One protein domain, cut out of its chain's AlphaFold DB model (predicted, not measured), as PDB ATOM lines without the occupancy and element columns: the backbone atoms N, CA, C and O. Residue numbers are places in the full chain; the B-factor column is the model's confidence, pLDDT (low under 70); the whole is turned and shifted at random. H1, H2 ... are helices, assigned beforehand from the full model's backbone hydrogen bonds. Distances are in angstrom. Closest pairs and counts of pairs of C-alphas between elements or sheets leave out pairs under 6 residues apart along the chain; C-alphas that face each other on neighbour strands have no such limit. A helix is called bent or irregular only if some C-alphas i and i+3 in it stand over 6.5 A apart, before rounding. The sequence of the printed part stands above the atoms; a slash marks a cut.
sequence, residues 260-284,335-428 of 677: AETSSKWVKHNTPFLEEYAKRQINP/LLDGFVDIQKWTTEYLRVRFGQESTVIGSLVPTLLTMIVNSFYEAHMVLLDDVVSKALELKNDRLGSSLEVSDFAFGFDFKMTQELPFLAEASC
ATOM      1  N   ALA A 260      31.557  52.301   5.294       59.06
ATOM      2  CA  ALA A 260      32.938  51.954   4.934       59.06
ATOM      3  C   ALA A 260      33.279  50.477   5.226       59.06
ATOM      4  O   ALA A 260      33.939  49.810   4.427       59.06
ATOM      5  N   GLU A 261      32.788  49.922   6.339       61.00
ATOM      6  CA  GLU A 261      32.988  48.504   6.646       61.00
ATOM      7  C   GLU A 261      32.130  47.581   5.779       61.00
ATOM      8  O   GLU A 261      32.605  46.534   5.334       61.00
ATOM      9  N   THR A 262      30.860  47.933   5.570       65.12
ATOM     10  CA  THR A 262      29.910  47.110   4.801       65.12
ATOM     11  C   THR A 262      30.317  47.028   3.332       65.12
ATOM     12  O   THR A 262      30.427  45.923   2.804       65.12
ATOM     13  N   SER A 263      30.699  48.149   2.711       72.50
ATOM     14  CA  SER A 263      31.304  48.154   1.371       72.50
ATOM     15  C   SER A 263      32.615  47.354   1.315       72.50
ATOM     16  O   SER A 263      32.803  46.559   0.394       72.50
ATOM     17  N   SER A 264      33.493  47.445   2.326       79.88
ATOM     18  CA  SER A 264      34.710  46.617   2.390       79.88
ATOM     19  C   SER A 264      34.400  45.114   2.444       79.88
ATOM     20  O   SER A 264      35.053  44.321   1.763       79.88
ATOM     21  N   LYS A 265      33.392  44.706   3.228       81.88
ATOM     22  CA  LYS A 265      32.911  43.315   3.310       81.88
ATOM     23  C   LYS A 265      32.293  42.871   1.975       81.88
ATOM     24  O   LYS A 265      32.609  41.781   1.503       81.88
ATOM     25  N   TRP A 266      31.523  43.739   1.316       84.19
ATOM     26  CA  TRP A 266      30.903  43.478   0.012       84.19
ATOM     27  C   TRP A 266      31.919  43.308  -1.121       84.19
ATOM     28  O   TRP A 266      31.839  42.340  -1.877       84.19
ATOM     29  N   VAL A 267      32.935  44.173  -1.202       85.31
ATOM     30  CA  VAL A 267      34.024  44.032  -2.182       85.31
ATOM     31  C   VAL A 267      34.823  42.752  -1.932       85.31
ATOM     32  O   VAL A 267      35.134  42.041  -2.887       85.31
ATOM     33  N   LYS A 268      35.114  42.404  -0.670       86.75
ATOM     34  CA  LYS A 268      35.815  41.155  -0.315       86.75
ATOM     35  C   LYS A 268      35.009  39.905  -0.678       86.75
ATOM     36  O   LYS A 268      35.601  38.937  -1.142       86.75
ATOM     37  N   HIS A 269      33.686  39.932  -0.503       84.12
ATOM     38  CA  HIS A 269      32.802  38.830  -0.888       84.12
ATOM     39  C   HIS A 269      32.717  38.658  -2.410       84.12
ATOM     40  O   HIS A 269      32.827  37.544  -2.909       84.12
ATOM     41  N   ASN A 270      32.533  39.752  -3.156       81.31
ATOM     42  CA  ASN A 270      32.207  39.682  -4.583       81.31
ATOM     43  C   ASN A 270      33.429  39.661  -5.515       81.31
ATOM     44  O   ASN A 270      33.332  39.131  -6.620       81.31
ATOM     45  N   THR A 271      34.595  40.157  -5.077       86.62
ATOM     46  CA  THR A 271      35.841  40.117  -5.873       86.62
ATOM     47  C   THR A 271      36.200  38.703  -6.368       86.62
ATOM     48  O   THR A 271      36.438  38.574  -7.568       86.62
ATOM     49  N   PRO A 272      36.184  37.628  -5.547       83.56
ATOM     50  CA  PRO A 272      36.461  36.269  -6.019       83.56
ATOM     51  C   PRO A 272      35.512  35.786  -7.124       83.56
ATOM     52  O   PRO A 272      35.974  35.194  -8.098       83.56
ATOM     53  N   PHE A 273      34.210  36.075  -7.013       79.31
ATOM     54  CA  PHE A 273      33.216  35.691  -8.021       79.31
ATOM     55  C   PHE A 273      33.376  36.492  -9.318       79.31
ATOM     56  O   PHE A 273      33.312  35.911 -10.398       79.31
ATOM     57  N   LEU A 274      33.652  37.799  -9.234       82.06
ATOM     58  CA  LEU A 274      33.942  38.634 -10.407       82.06
ATOM     59  C   LEU A 274      35.250  38.215 -11.090       82.06
ATOM     60  O   LEU A 274      35.302  38.114 -12.313       82.06
ATOM     61  N   GLU A 275      36.293  37.904 -10.320       82.69
ATOM     62  CA  GLU A 275      37.529  37.331 -10.849       82.69
ATOM     63  C   GLU A 275      37.305  35.967 -11.512       82.69
ATOM     64  O   GLU A 275      37.895  35.691 -12.554       82.69
ATOM     65  N   GLU A 276      36.496  35.087 -10.917       75.44
ATOM     66  CA  GLU A 276      36.178  33.792 -11.514       75.44
ATOM     67  C   GLU A 276      35.343  33.953 -12.789       75.44
ATOM     68  O   GLU A 276      35.648  33.314 -13.795       75.44
ATOM     69  N   TYR A 277      34.357  34.851 -12.798       69.38
ATOM     70  CA  TYR A 277      33.578  35.176 -13.991       69.38
ATOM     71  C   TYR A 277      34.482  35.724 -15.106       69.38
ATOM     72  O   TYR A 277      34.418  35.231 -16.229       69.38
ATOM     73  N   ALA A 278      35.415  36.631 -14.794       74.62
ATOM     74  CA  ALA A 278      36.425  37.118 -15.742       74.62
ATOM     75  C   ALA A 278      37.372  36.011 -16.255       74.62
ATOM     76  O   ALA A 278      37.795  36.053 -17.406       74.62
ATOM     77  N   LYS A 279      37.696  35.001 -15.435       72.25
ATOM     78  CA  LYS A 279      38.498  33.826 -15.846       72.25
ATOM     79  C   LYS A 279      37.691  32.827 -16.688       72.25
ATOM     80  O   LYS A 279      38.273  32.122 -17.510       72.25
ATOM     81  N   ARG A 280      36.369  32.755 -16.484       62.72
ATOM     82  CA  ARG A 280      35.414  31.930 -17.250       62.72
ATOM     83  C   ARG A 280      34.960  32.599 -18.553       62.72
ATOM     84  O   ARG A 280      34.535  31.896 -19.467       62.72
ATOM     85  N   GLN A 281      35.063  33.925 -18.664       59.34
ATOM     86  CA  GLN A 281      34.853  34.662 -19.909       59.34
ATOM     87  C   GLN A 281      35.904  34.244 -20.945       59.34
ATOM     88  O   GLN A 281      37.050  34.694 -20.936       59.34
ATOM     89  N   ILE A 282      35.498  33.373 -21.870       49.38
ATOM     90  CA  ILE A 282      36.273  33.064 -23.069       49.38
ATOM     91  C   ILE A 282      36.431  34.375 -23.844       49.38
ATOM     92  O   ILE A 282      35.429  34.931 -24.287       49.38
ATOM     93  N   ASN A 283      37.672  34.853 -24.011       43.41
ATOM     94  CA  ASN A 283      37.984  35.998 -24.874       43.41
ATOM     95  C   ASN A 283      37.288  35.795 -26.234       43.41
ATOM     96  O   ASN A 283      37.666  34.852 -26.941       43.41
ATOM     97  N   PRO A 284      36.287  36.617 -26.610       43.62
ATOM     98  CA  PRO A 284      35.541  36.359 -27.833       43.62
ATOM     99  C   PRO A 284      36.477  36.420 -29.056       43.62
ATOM    100  O   PRO A 284      37.477  37.145 -29.033       43.62
ATOM    101  N   LEU A 335      27.597  51.254 -35.591       38.28
ATOM    102  CA  LEU A 335      27.079  50.006 -35.085       38.28
ATOM    103  C   LEU A 335      28.062  49.521 -34.012       38.28
ATOM    104  O   LEU A 335      29.257  49.417 -34.294       38.28
ATOM    105  N   LEU A 336      27.594  49.181 -32.808       40.72
ATOM    106  CA  LEU A 336      28.417  48.549 -31.767       40.72
ATOM    107  C   LEU A 336      28.773  47.075 -32.132       40.72
ATOM    108  O   LEU A 336      29.085  46.254 -31.268       40.72
ATOM    109  N   ASP A 337      28.780  46.787 -33.439       35.38
ATOM    110  CA  ASP A 337      29.389  45.666 -34.142       35.38
ATOM    111  C   ASP A 337      30.882  45.546 -33.792       35.38
ATOM    112  O   ASP A 337      31.754  46.059 -34.497       35.38
ATOM    113  N   GLY A 338      31.190  44.806 -32.726       38.72
ATOM    114  CA  GLY A 338      32.536  44.279 -32.500       38.72
ATOM    115  C   GLY A 338      33.167  44.535 -31.135       38.72
ATOM    116  O   GLY A 338      34.378  44.343 -31.018       38.72
ATOM    117  N   PHE A 339      32.416  44.917 -30.095       43.16
ATOM    118  CA  PHE A 339      32.963  44.962 -28.729       43.16
ATOM    119  C   PHE A 339      33.142  43.575 -28.093       43.16
ATOM    120  O   PHE A 339      32.492  43.190 -27.130       43.16
ATOM    121  N   VAL A 340      34.121  42.860 -28.646       53.50
ATOM    122  CA  VAL A 340      34.859  41.756 -28.019       53.50
ATOM    123  C   VAL A 340      35.598  42.227 -26.755       53.50
ATOM    124  O   VAL A 340      35.825  41.454 -25.830       53.50
ATOM    125  N   ASP A 341      35.972  43.509 -26.720       65.81
ATOM    126  CA  ASP A 341      36.631  44.170 -25.596       65.81
ATOM    127  C   ASP A 341      35.596  44.772 -24.628       65.81
ATOM    128  O   ASP A 341      35.020  45.837 -24.872       65.81
ATOM    129  N   ILE A 342      35.395  44.072 -23.510       73.56
ATOM    130  CA  ILE A 342      34.482  44.426 -22.414       73.56
ATOM    131  C   ILE A 342      34.899  45.727 -21.699       73.56
ATOM    132  O   ILE A 342      34.036  46.506 -21.281       73.56
ATOM    133  N   GLN A 343      36.206  46.007 -21.590       77.69
ATOM    134  CA  GLN A 343      36.697  47.266 -21.014       77.69
ATOM    135  C   GLN A 343      36.258  48.425 -21.910       77.69
ATOM    136  O   GLN A 343      35.630  49.373 -21.444       77.69
ATOM    137  N   LYS A 344      36.505  48.311 -23.221       74.38
ATOM    138  CA  LYS A 344      36.168  49.368 -24.180       74.38
ATOM    139  C   LYS A 344      34.657  49.542 -24.384       74.38
ATOM    140  O   LYS A 344      34.219  50.681 -24.529       74.38
ATOM    141  N   TRP A 345      33.857  48.471 -24.314       80.25
ATOM    142  CA  TRP A 345      32.391  48.583 -24.225       80.25
ATOM    143  C   TRP A 345      31.967  49.444 -23.032       80.25
ATOM    144  O   TRP A 345      31.163  50.361 -23.189       80.25
ATOM    145  N   THR A 346      32.555  49.196 -21.858       82.06
ATOM    146  CA  THR A 346      32.232  49.931 -20.627       82.06
ATOM    147  C   THR A 346      32.622  51.404 -20.728       82.06
ATOM    148  O   THR A 346      31.834  52.268 -20.346       82.06
ATOM    149  N   THR A 347      33.793  51.710 -21.296       82.25
ATOM    150  CA  THR A 347      34.225  53.094 -21.541       82.25
ATOM    151  C   THR A 347      33.263  53.832 -22.467       82.25
ATOM    152  O   THR A 347      32.847  54.942 -22.147       82.25
ATOM    153  N   GLU A 348      32.864  53.227 -23.591       78.44
ATOM    154  CA  GLU A 348      31.913  53.859 -24.515       78.44
ATOM    155  C   GLU A 348      30.508  53.985 -23.906       78.44
ATOM    156  O   GLU A 348      29.857  55.008 -24.093       78.44
ATOM    157  N   TYR A 349      30.052  53.005 -23.120       82.19
ATOM    158  CA  TYR A 349      28.783  53.078 -22.393       82.19
ATOM    159  C   TYR A 349      28.766  54.243 -21.383       82.19
ATOM    160  O   TYR A 349      27.883  55.102 -21.449       82.19
ATOM    161  N   LEU A 350      29.778  54.335 -20.511       84.31
ATOM    162  CA  LEU A 350      29.908  55.412 -19.521       84.31
ATOM    163  C   LEU A 350      30.076  56.792 -20.176       84.31
ATOM    164  O   LEU A 350      29.522  57.786 -19.698       84.31
ATOM    165  N   ARG A 351      30.787  56.854 -21.305       84.62
ATOM    166  CA  ARG A 351      30.934  58.068 -22.109       84.62
ATOM    167  C   ARG A 351      29.609  58.521 -22.722       84.62
ATOM    168  O   ARG A 351      29.240  59.681 -22.574       84.62
ATOM    169  N   VAL A 352      28.888  57.619 -23.390       77.56
ATOM    170  CA  VAL A 352      27.672  57.944 -24.156       77.56
ATOM    171  C   VAL A 352      26.450  58.180 -23.260       77.56
ATOM    172  O   VAL A 352      25.596  58.985 -23.627       77.56
ATOM    173  N   ARG A 353      26.342  57.518 -22.097       80.06
ATOM    174  CA  ARG A 353      25.212  57.718 -21.166       80.06
ATOM    175  C   ARG A 353      25.459  58.807 -20.120       80.06
ATOM    176  O   ARG A 353      24.544  59.572 -19.845       80.06
ATOM    177  N   PHE A 354      26.676  58.907 -19.577       84.06
ATOM    178  CA  PHE A 354      26.975  59.746 -18.401       84.06
ATOM    179  C   PHE A 354      28.029  60.839 -18.644       84.06
ATOM    180  O   PHE A 354      28.440  61.517 -17.699       84.06
ATOM    181  N   GLY A 355      28.519  60.996 -19.880       83.56
ATOM    182  CA  GLY A 355      29.548  61.985 -20.227       83.56
ATOM    183  C   GLY A 355      30.907  61.745 -19.555       83.56
ATOM    184  O   GLY A 355      31.727  62.658 -19.489       83.56
ATOM    185  N   GLN A 356      31.159  60.542 -19.025       81.81
ATOM    186  CA  GLN A 356      32.317  60.238 -18.174       81.81
ATOM    187  C   GLN A 356      33.606  59.988 -18.981       81.81
ATOM    188  O   GLN A 356      34.242  58.948 -18.842       81.81
ATOM    189  N   GLU A 357      34.017  60.946 -19.817       74.25
ATOM    190  CA  GLU A 357      35.211  60.833 -20.681       74.25
ATOM    191  C   GLU A 357      36.544  60.720 -19.921       74.25
ATOM    192  O   GLU A 357      37.533  60.260 -20.488       74.25
ATOM    193  N   SER A 358      36.585  61.123 -18.646       72.75
ATOM    194  CA  SER A 358      37.808  61.206 -17.831       72.75
ATOM    195  C   SER A 358      37.836  60.308 -16.588       72.75
ATOM    196  O   SER A 358      38.862  60.262 -15.910       72.75
ATOM    197  N   THR A 359      36.750  59.593 -16.267       81.56
ATOM    198  CA  THR A 359      36.715  58.702 -15.091       81.56
ATOM    199  C   THR A 359      37.503  57.424 -15.382       81.56
ATOM    200  O   THR A 359      37.240  56.726 -16.360       81.56
ATOM    201  N   VAL A 360      38.459  57.091 -14.511       86.88
ATOM    202  CA  VAL A 360      39.233  55.845 -14.621       86.88
ATOM    203  C   VAL A 360      38.330  54.667 -14.256       86.88
ATOM    204  O   VAL A 360      37.647  54.700 -13.240       86.88
ATOM    205  N   ILE A 361      38.309  53.609 -15.060       87.56
ATOM    206  CA  ILE A 361      37.434  52.455 -14.812       87.56
ATOM    207  C   ILE A 361      38.230  51.373 -14.078       87.56
ATOM    208  O   ILE A 361      39.265  50.912 -14.559       87.56
ATOM    209  N   GLY A 362      37.759  50.975 -12.895       88.12
ATOM    210  CA  GLY A 362      38.342  49.895 -12.105       88.12
ATOM    211  C   GLY A 362      38.211  48.552 -12.824       88.12
ATOM    212  O   GLY A 362      37.160  48.240 -13.381       88.12
ATOM    213  N   SER A 363      39.266  47.735 -12.788       87.06
ATOM    214  CA  SER A 363      39.438  46.551 -13.651       87.06
ATOM    215  C   SER A 363      38.265  45.562 -13.666       87.06
ATOM    216  O   SER A 363      37.994  44.974 -14.712       87.06
ATOM    217  N   LEU A 364      37.571  45.393 -12.536       86.81
ATOM    218  CA  LEU A 364      36.440  44.472 -12.361       86.81
ATOM    219  C   LEU A 364      35.057  45.106 -12.618       86.81
ATOM    220  O   LEU A 364      34.076  44.372 -12.724       86.81
ATOM    221  N   VAL A 365      34.946  46.435 -12.748       87.81
ATOM    222  CA  VAL A 365      33.662  47.109 -13.033       87.81
ATOM    223  C   VAL A 365      33.090  46.693 -14.400       87.81
ATOM    224  O   VAL A 365      31.912  46.349 -14.455       87.81
ATOM    225  N   PRO A 366      33.883  46.595 -15.487       86.50
ATOM    226  CA  PRO A 366      33.411  46.059 -16.766       86.50
ATOM    227  C   PRO A 366      32.877  44.626 -16.676       86.50
ATOM    228  O   PRO A 366      31.866  44.295 -17.298       86.50
ATOM    229  N   THR A 367      33.510  43.778 -15.861       82.56
ATOM    230  CA  THR A 367      33.042  42.412 -15.591       82.56
ATOM    231  C   THR A 367      31.708  42.420 -14.846       82.56
ATOM    232  O   THR A 367      30.798  41.697 -15.240       82.56
ATOM    233  N   LEU A 368      31.565  43.267 -13.820       83.94
ATOM    234  CA  LEU A 368      30.330  43.434 -13.049       83.94
ATOM    235  C   LEU A 368      29.166  43.920 -13.926       83.94
ATOM    236  O   LEU A 368      28.097  43.318 -13.901       83.94
ATOM    237  N   LEU A 369      29.377  44.948 -14.751       83.19
ATOM    238  CA  LEU A 369      28.350  45.459 -15.667       83.19
ATOM    239  C   LEU A 369      27.970  44.422 -16.735       83.19
ATOM    240  O   LEU A 369      26.790  44.253 -17.030       83.19
ATOM    241  N   THR A 370      28.945  43.668 -17.254       79.50
ATOM    242  CA  THR A 370      28.682  42.549 -18.177       79.50
ATOM    243  C   THR A 370      27.879  41.438 -17.501       79.50
ATOM    244  O   THR A 370      26.980  40.874 -18.118       79.50
ATOM    245  N   MET A 371      28.164  41.131 -16.232       76.69
ATOM    246  CA  MET A 371      27.405  40.149 -15.454       76.69
ATOM    247  C   MET A 371      25.958  40.614 -15.240       76.69
ATOM    248  O   MET A 371      25.046  39.834 -15.482       76.69
ATOM    249  N   ILE A 372      25.736  41.888 -14.888       73.88
ATOM    250  CA  ILE A 372      24.389  42.472 -14.748       73.88
ATOM    251  C   ILE A 372      23.618  42.387 -16.075       73.88
ATOM    252  O   ILE A 372      22.492  41.898 -16.090       73.88
ATOM    253  N   VAL A 373      24.220  42.789 -17.200       73.88
ATOM    254  CA  VAL A 373      23.579  42.688 -18.527       73.88
ATOM    255  C   VAL A 373      23.245  41.233 -18.880       73.88
ATOM    256  O   VAL A 373      22.124  40.947 -19.291       73.88
ATOM    257  N   ASN A 374      24.176  40.300 -18.659       70.00
ATOM    258  CA  ASN A 374      23.975  38.880 -18.961       70.00
ATOM    259  C   ASN A 374      22.962  38.183 -18.033       70.00
ATOM    260  O   ASN A 374      22.380  37.176 -18.428       70.00
ATOM    261  N   SER A 375      22.755  38.677 -16.810       65.69
ATOM    262  CA  SER A 375      21.753  38.139 -15.881       65.69
ATOM    263  C   SER A 375      20.329  38.617 -16.182       65.69
ATOM    264  O   SER A 375      19.383  37.965 -15.748       65.69
ATOM    265  N   PHE A 376      20.159  39.728 -16.905       62.66
ATOM    266  CA  PHE A 376      18.874  40.426 -17.017       62.66
ATOM    267  C   PHE A 376      18.614  40.980 -18.435       62.66
ATOM    268  O   PHE A 376      18.406  42.177 -18.630       62.66
ATOM    269  N   TYR A 377      18.636  40.095 -19.434       56.38
ATOM    270  CA  TYR A 377      18.821  40.416 -20.861       56.38
ATOM    271  C   TYR A 377      17.987  41.564 -21.476       56.38
ATOM    272  O   TYR A 377      18.515  42.269 -22.336       56.38
ATOM    273  N   GLU A 378      16.717  41.764 -21.094       44.62
ATOM    274  CA  GLU A 378      15.801  42.638 -21.864       44.62
ATOM    275  C   GLU A 378      15.305  43.897 -21.129       44.62
ATOM    276  O   GLU A 378      15.323  44.983 -21.707       44.62
ATOM    277  N   ALA A 379      14.906  43.808 -19.856       41.25
ATOM    278  CA  ALA A 379      14.318  44.955 -19.145       41.25
ATOM    279  C   ALA A 379      15.353  45.961 -18.585       41.25
ATOM    280  O   ALA A 379      14.997  47.066 -18.176       41.25
ATOM    281  N   HIS A 380      16.642  45.606 -18.542       55.62
ATOM    282  CA  HIS A 380      17.596  46.244 -17.626       55.62
ATOM    283  C   HIS A 380      18.444  47.388 -18.182       55.62
ATOM    284  O   HIS A 380      19.355  47.818 -17.487       55.62
ATOM    285  N   MET A 381      18.185  47.955 -19.365       60.75
ATOM    286  CA  MET A 381      18.969  49.142 -19.752       60.75
ATOM    287  C   MET A 381      18.692  50.355 -18.860       60.75
ATOM    288  O   MET A 381      19.641  51.033 -18.488       60.75
ATOM    289  N   VAL A 382      17.434  50.576 -18.463       63.69
ATOM    290  CA  VAL A 382      17.087  51.626 -17.490       63.69
ATOM    291  C   VAL A 382      17.692  51.292 -16.126       63.69
ATOM    292  O   VAL A 382      18.447  52.093 -15.596       63.69
ATOM    293  N   LEU A 383      17.500  50.062 -15.630       69.19
ATOM    294  CA  LEU A 383      18.050  49.647 -14.333       69.19
ATOM    295  C   LEU A 383      19.587  49.694 -14.288       69.19
ATOM    296  O   LEU A 383      20.152  50.045 -13.259       69.19
ATOM    297  N   LEU A 384      20.279  49.376 -15.389       78.06
ATOM    298  CA  LEU A 384      21.731  49.526 -15.512       78.06
ATOM    299  C   LEU A 384      22.134  51.002 -15.458       78.06
ATOM    300  O   LEU A 384      23.111  51.326 -14.789       78.06
ATOM    301  N   ASP A 385      21.383  51.886 -16.124       81.31
ATOM    302  CA  ASP A 385      21.629  53.323 -16.042       81.31
ATOM    303  C   ASP A 385      21.384  53.853 -14.611       81.31
ATOM    304  O   ASP A 385      22.210  54.606 -14.102       81.31
ATOM    305  N   ASP A 386      20.332  53.410 -13.916       82.56
ATOM    306  CA  ASP A 386      20.038  53.799 -12.526       82.56
ATOM    307  C   ASP A 386      21.125  53.304 -11.551       82.56
ATOM    308  O   ASP A 386      21.665  54.073 -10.751       82.56
ATOM    309  N   VAL A 387      21.511  52.027 -11.667       85.12
ATOM    310  CA  VAL A 387      22.615  51.395 -10.922       85.12
ATOM    311  C   VAL A 387      23.927  52.149 -11.137       85.12
ATOM    312  O   VAL A 387      24.671  52.397 -10.188       85.12
ATOM    313  N   VAL A 388      24.223  52.543 -12.377       88.06
ATOM    314  CA  VAL A 388      25.464  53.248 -12.714       88.06
ATOM    315  C   VAL A 388      25.409  54.726 -12.331       88.06
ATOM    316  O   VAL A 388      26.433  55.252 -11.901       88.06
ATOM    317  N   SER A 389      24.243  55.379 -12.374       90.00
ATOM    318  CA  SER A 389      24.049  56.714 -11.790       90.00
ATOM    319  C   SER A 389      24.344  56.682 -10.295       90.00
ATOM    320  O   SER A 389      25.188  57.440  -9.819       90.00
ATOM    321  N   LYS A 390      23.755  55.726  -9.562       89.81
ATOM    322  CA  LYS A 390      23.965  55.595  -8.117       89.81
ATOM    323  C   LYS A 390      25.417  55.264  -7.761       89.81
ATOM    324  O   LYS A 390      25.937  55.793  -6.780       89.81
ATOM    325  N   ALA A 391      26.100  54.456  -8.574       89.75
ATOM    326  CA  ALA A 391      27.530  54.203  -8.413       89.75
ATOM    327  C   ALA A 391      28.378  55.453  -8.726       89.75
ATOM    328  O   ALA A 391      29.336  55.744  -8.017       89.75
ATOM    329  N   LEU A 392      28.021  56.248  -9.740       91.94
ATOM    330  CA  LEU A 392      28.707  57.509 -10.046       91.94
ATOM    331  C   LEU A 392      28.482  58.579  -8.967       91.94
ATOM    332  O   LEU A 392      29.414  59.324  -8.669       91.94
ATOM    333  N   GLU A 393      27.303  58.629  -8.347       90.44
ATOM    334  CA  GLU A 393      27.031  59.438  -7.153       90.44
ATOM    335  C   GLU A 393      27.944  59.019  -5.995       90.44
ATOM    336  O   GLU A 393      28.704  59.847  -5.503       90.44
ATOM    337  N   LEU A 394      27.975  57.730  -5.635       87.94
ATOM    338  CA  LEU A 394      28.832  57.216  -4.555       87.94
ATOM    339  C   LEU A 394      30.333  57.425  -4.835       87.94
ATOM    340  O   LEU A 394      31.089  57.787  -3.929       87.94
ATOM    341  N   LYS A 395      30.759  57.296  -6.099       91.94
ATOM    342  CA  LYS A 395      32.114  57.635  -6.557       91.94
ATOM    343  C   LYS A 395      32.437  59.111  -6.306       91.94
ATOM    344  O   LYS A 395      33.533  59.433  -5.847       91.94
ATOM    345  N   ASN A 396      31.499  60.011  -6.607       89.94
ATOM    346  CA  ASN A 396      31.657  61.447  -6.385       89.94
ATOM    347  C   ASN A 396      31.632  61.792  -4.883       89.94
ATOM    348  O   ASN A 396      32.455  62.596  -4.450       89.94
ATOM    349  N   ASP A 397      30.783  61.139  -4.081       87.88
ATOM    350  CA  ASP A 397      30.707  61.309  -2.620       87.88
ATOM    351  C   ASP A 397      32.023  60.938  -1.918       87.88
ATOM    352  O   ASP A 397      32.444  61.623  -0.984       87.88
ATOM    353  N   ARG A 398      32.722  59.889  -2.384       86.44
ATOM    354  CA  ARG A 398      34.080  59.550  -1.908       86.44
ATOM    355  C   ARG A 398      35.208  60.336  -2.590       86.44
ATOM    356  O   ARG A 398      36.375  60.030  -2.356       86.44
ATOM    357  N   LEU A 399      34.878  61.308  -3.447       87.62
ATOM    358  CA  LEU A 399      35.814  62.103  -4.258       87.62
ATOM    359  C   LEU A 399      36.769  61.243  -5.121       87.62
ATOM    360  O   LEU A 399      37.925  61.603  -5.356       87.62
ATOM    361  N   GLY A 400      36.290  60.089  -5.595       86.19
ATOM    362  CA  GLY A 400      37.062  59.116  -6.366       86.19
ATOM    363  C   GLY A 400      37.286  59.535  -7.822       86.19
ATOM    364  O   GLY A 400      36.344  59.831  -8.557       86.19
ATOM    365  N   SER A 401      38.542  59.500  -8.276       87.62
ATOM    366  CA  SER A 401      38.904  59.662  -9.697       87.62
ATOM    367  C   SER A 401      38.644  58.400 -10.532       87.62
ATOM    368  O   SER A 401      38.485  58.475 -11.754       87.62
ATOM    369  N   SER A 402      38.579  57.244  -9.870       91.06
ATOM    370  CA  SER A 402      38.236  55.937 -10.423       91.06
ATOM    371  C   SER A 402      36.822  55.514 -10.030       91.06
ATOM    372  O   SER A 402      36.473  55.640  -8.865       91.06
ATOM    373  N   LEU A 403      36.036  54.965 -10.963       91.62
ATOM    374  CA  LEU A 403      34.823  54.185 -10.678       91.62
ATOM    375  C   LEU A 403      35.244  52.753 -10.325       91.62
ATOM    376  O   LEU A 403      35.925  52.098 -11.114       91.62
ATOM    377  N   GLU A 404      34.863  52.261  -9.154       91.50
ATOM    378  CA  GLU A 404      35.336  50.997  -8.578       91.50
ATOM    379  C   GLU A 404      34.176  50.099  -8.143       91.50
ATOM    380  O   GLU A 404      33.044  50.535  -7.973       91.50
ATOM    381  N   VAL A 405      34.469  48.817  -7.908       88.00
ATOM    382  CA  VAL A 405      33.485  47.832  -7.421       88.00
ATOM    383  C   VAL A 405      32.892  48.242  -6.062       88.00
ATOM    384  O   VAL A 405      31.742  47.926  -5.781       88.00
ATOM    385  N   SER A 406      33.628  49.002  -5.248       87.69
ATOM    386  CA  SER A 406      33.150  49.625  -4.004       87.69
ATOM    387  C   SER A 406      31.951  50.560  -4.198       87.69
ATOM    388  O   SER A 406      31.108  50.624  -3.308       87.69
ATOM    389  N   ASP A 407      31.829  51.229  -5.348       89.19
ATOM    390  CA  ASP A 407      30.721  52.153  -5.634       89.19
ATOM    391  C   ASP A 407      29.389  51.430  -5.888       89.19
ATOM    392  O   ASP A 407      28.324  52.025  -5.773       89.19
ATOM    393  N   PHE A 408      29.439  50.133  -6.208       87.19
ATOM    394  CA  PHE A 408      28.263  49.289  -6.440       87.19
ATOM    395  C   PHE A 408      27.756  48.608  -5.155       87.19
ATOM    396  O   PHE A 408      26.773  47.866  -5.179       87.19
ATOM    397  N   ALA A 409      28.395  48.866  -4.009       83.94
ATOM    398  CA  ALA A 409      27.929  48.414  -2.703       83.94
ATOM    399  C   ALA A 409      26.812  49.342  -2.178       83.94
ATOM    400  O   ALA A 409      27.028  50.125  -1.253       83.94
ATOM    401  N   PHE A 410      25.614  49.249  -2.769       79.56
ATOM    402  CA  PHE A 410      24.439  50.104  -2.505       79.56
ATOM    403  C   PHE A 410      23.790  49.900  -1.119       79.56
ATOM    404  O   PHE A 410      22.608  49.596  -1.012       79.56
ATOM    405  N   GLY A 411      24.566  50.003  -0.038       58.72
ATOM    406  CA  GLY A 411      24.089  49.726   1.321       58.72
ATOM    407  C   GLY A 411      23.738  48.255   1.578       58.72
ATOM    408  O   GLY A 411      23.102  47.965   2.584       58.72
ATOM    409  N   PHE A 412      24.153  47.333   0.697       55.78
ATOM    410  CA  PHE A 412      23.939  45.889   0.834       55.78
ATOM    411  C   PHE A 412      24.572  45.339   2.126       55.78
ATOM    412  O   PHE A 412      25.744  44.951   2.149       55.78
ATOM    413  N   ASP A 413      23.778  45.257   3.195       45.59
ATOM    414  CA  ASP A 413      24.068  44.381   4.326       45.59
ATOM    415  C   ASP A 413      23.807  42.927   3.901       45.59
ATOM    416  O   ASP A 413      22.745  42.592   3.374       45.59
ATOM    417  N   PHE A 414      24.762  42.037   4.171       46.75
ATOM    418  CA  PHE A 414      24.612  40.600   3.927       46.75
ATOM    419  C   PHE A 414      23.560  39.944   4.839       46.75
ATOM    420  O   PHE A 414      23.155  38.806   4.597       46.75
ATOM    421  N   LYS A 415      23.068  40.663   5.854       45.38
ATOM    422  CA  LYS A 415      21.853  40.289   6.587       45.38
ATOM    423  C   LYS A 415      20.595  40.450   5.730       45.38
ATOM    424  O   LYS A 415      19.807  39.514   5.661       45.38
ATOM    425  N   MET A 416      20.450  41.556   4.990       39.00
ATOM    426  CA  MET A 416      19.293  41.765   4.101       39.00
ATOM    427  C   MET A 416      19.216  40.719   2.982       39.00
ATOM    428  O   MET A 416      18.121  40.385   2.546       39.00
ATOM    429  N   THR A 417      20.332  40.112   2.556       41.78
ATOM    430  CA  THR A 417      20.283  38.968   1.622       41.78
ATOM    431  C   THR A 417      19.592  37.712   2.176       41.78
ATOM    432  O   THR A 417      19.334  36.807   1.393       41.78
ATOM    433  N   GLN A 418      19.244  37.639   3.468       40.97
ATOM    434  CA  GLN A 418      18.335  36.607   4.000       40.97
ATOM    435  C   GLN A 418      16.848  37.005   3.919       40.97
ATOM    436  O   GLN A 418      15.987  36.133   3.970       40.97
ATOM    437  N   GLU A 419      16.549  38.297   3.761       35.84
ATOM    438  CA  GLU A 419      15.190  38.863   3.717       35.84
ATOM    439  C   GLU A 419      14.750  39.254   2.291       35.84
ATOM    440  O   GLU A 419      13.579  39.552   2.061       35.84
ATOM    441  N   LEU A 420      15.656  39.217   1.304       33.06
ATOM    442  CA  LEU A 420      15.310  39.401  -0.108       33.06
ATOM    443  C   LEU A 420      14.346  38.287  -0.578       33.06
ATOM    444  O   LEU A 420      14.748  37.117  -0.622       33.06
ATOM    445  N   PRO A 421      13.113  38.617  -1.020       36.19
ATOM    446  CA  PRO A 421      12.058  37.625  -1.277       36.19
ATOM    447  C   PRO A 421      12.410  36.627  -2.390       36.19
ATOM    448  O   PRO A 421      11.925  35.495  -2.399       36.19
ATOM    449  N   PHE A 422      13.320  37.009  -3.289       40.44
ATOM    450  CA  PHE A 422      13.799  36.192  -4.404       40.44
ATOM    451  C   PHE A 422      14.450  34.870  -3.956       40.44
ATOM    452  O   PHE A 422      14.342  33.869  -4.662       40.44
ATOM    453  N   LEU A 423      15.097  34.837  -2.782       34.69
ATOM    454  CA  LEU A 423      15.686  33.608  -2.232       34.69
ATOM    455  C   LEU A 423      14.636  32.676  -1.612       34.69
ATOM    456  O   LEU A 423      14.798  31.457  -1.673       34.69
ATOM    457  N   ALA A 424      13.539  33.226  -1.084       37.75
ATOM    458  CA  ALA A 424      12.412  32.428  -0.618       37.75
ATOM    459  C   ALA A 424      11.706  31.753  -1.805       37.75
ATOM    460  O   ALA A 424      11.678  30.523  -1.873       37.75
ATOM    461  N   GLU A 425      11.224  32.522  -2.790       36.44
ATOM    462  CA  GLU A 425      10.468  31.974  -3.929       36.44
ATOM    463  C   GLU A 425      11.261  30.964  -4.771       36.44
ATOM    464  O   GLU A 425      10.705  29.941  -5.181       36.44
ATOM    465  N   ALA A 426      12.561  31.202  -4.990       35.06
ATOM    466  CA  ALA A 426      13.423  30.262  -5.707       35.06
ATOM    467  C   ALA A 426      13.515  28.895  -5.001       35.06
ATOM    468  O   ALA A 426      13.584  27.865  -5.670       35.06
ATOM    469  N   SER A 427      13.456  28.867  -3.663       37.12
ATOM    470  CA  SER A 427      13.388  27.619  -2.891       37.12
ATOM    471  C   SER A 427      11.983  26.997  -2.879       37.12
ATOM    472  O   SER A 427      11.845  25.774  -2.883       37.12
ATOM    473  N   CYS A 428      10.925  27.814  -2.921       35.44
ATOM    474  CA  CYS A 428       9.540  27.339  -2.897       35.44
ATOM    475  C   CYS A 428       9.121  26.620  -4.188       35.44
ATOM    476  O   CYS A 428       8.324  25.685  -4.118       35.44
TER     477      CYS A 428
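This is residues 260 to 284 and 335 to 428 of the 677 residues of an uncharacterized protein of Laccaria amethystina LaAM-08-1 (UniProt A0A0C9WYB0). The model is a body of helices built round a helical hairpin of H3 and H4, with H2 crossing one side of it and the short H5 packed on H4 on the other side. The bent helix H1 runs past H5 with its first arm and past H3 with its second, and the tail of residues 415 to 428, which ends in H6, sticks out. The printed part has 119 residues with six named helices, H1 to H6 in order along the chain, and no named strand; the class is all helix. It is compact, with a radius of gyration of the C-alphas of 15.1 A, and spans 43 by 33 by 27 A.

H1, residues 260 to 280, begins at C-alpha 260 (32.938, 51.954, 4.934). By its hydrogen bonds it was assigned as one helix, but it is bent: C-alphas 269 and 272 are 6.8 A apart. Its arms are H1a, residues 260 to 269, 14.4 A long, and H1b, residues 272 to 280, 12.1 A. H2, residues 342 to 354, measures 17.5 A; H3, residues 365 to 375, 15.2 A; H4, residues 380 to 397, 25.0 A, from C-alpha 380 (17.596, 46.244, -17.626). H5 is residues 405 to 408, and H6, residues 421 to 428, ends at C-alpha 428 (9.540, 27.339, -2.897).

H1a and H1b stand at a steep tilt of 37 degrees, only just beyond shallow. H1a touches H5, closest at the C-alphas of Ser 263 and Ser 406, 5.9 A. H3 is the hub, touching H1b, H2 and H4. H1b is about perpendicular to H3 at 76 degrees, with the C-alphas of Ala 278 and Thr 367 closest at 6.3 A. H2 touches H3 with residues 342 to 346 alone, about perpendicular at 87 degrees; the C-alphas of Gln 343 and Pro 366 are closest at 5.5 A. H3 and H4 form a helical hairpin at a shallow tilt of 26 degrees, opposite ways, closest at the C-alphas of Val 373 and His 380, 7.0 A. H4 touches H5 with residues 387 to 395 alone, closest at the C-alphas of Ala 391 and Asp 407, 4.7 A. H6 touches no helix. In H1a, H1b, H2, H3 and H4 every O i to N i+4 pair is within hydrogen-bond range, in H6 3 of 4, and H5 is too short for such a pair.

The C-alphas farthest apart, of Ser 358 and Cys 428, are 46.6 A apart. Residues 285 to 334 are cut out, with 17.6 A between C-alphas 284 and 335. The link from H5 to H6 is long, 12 residues. The mean pLDDT of the printed part is 70.7; 43 residues are under 70, among them residues 411 to 428.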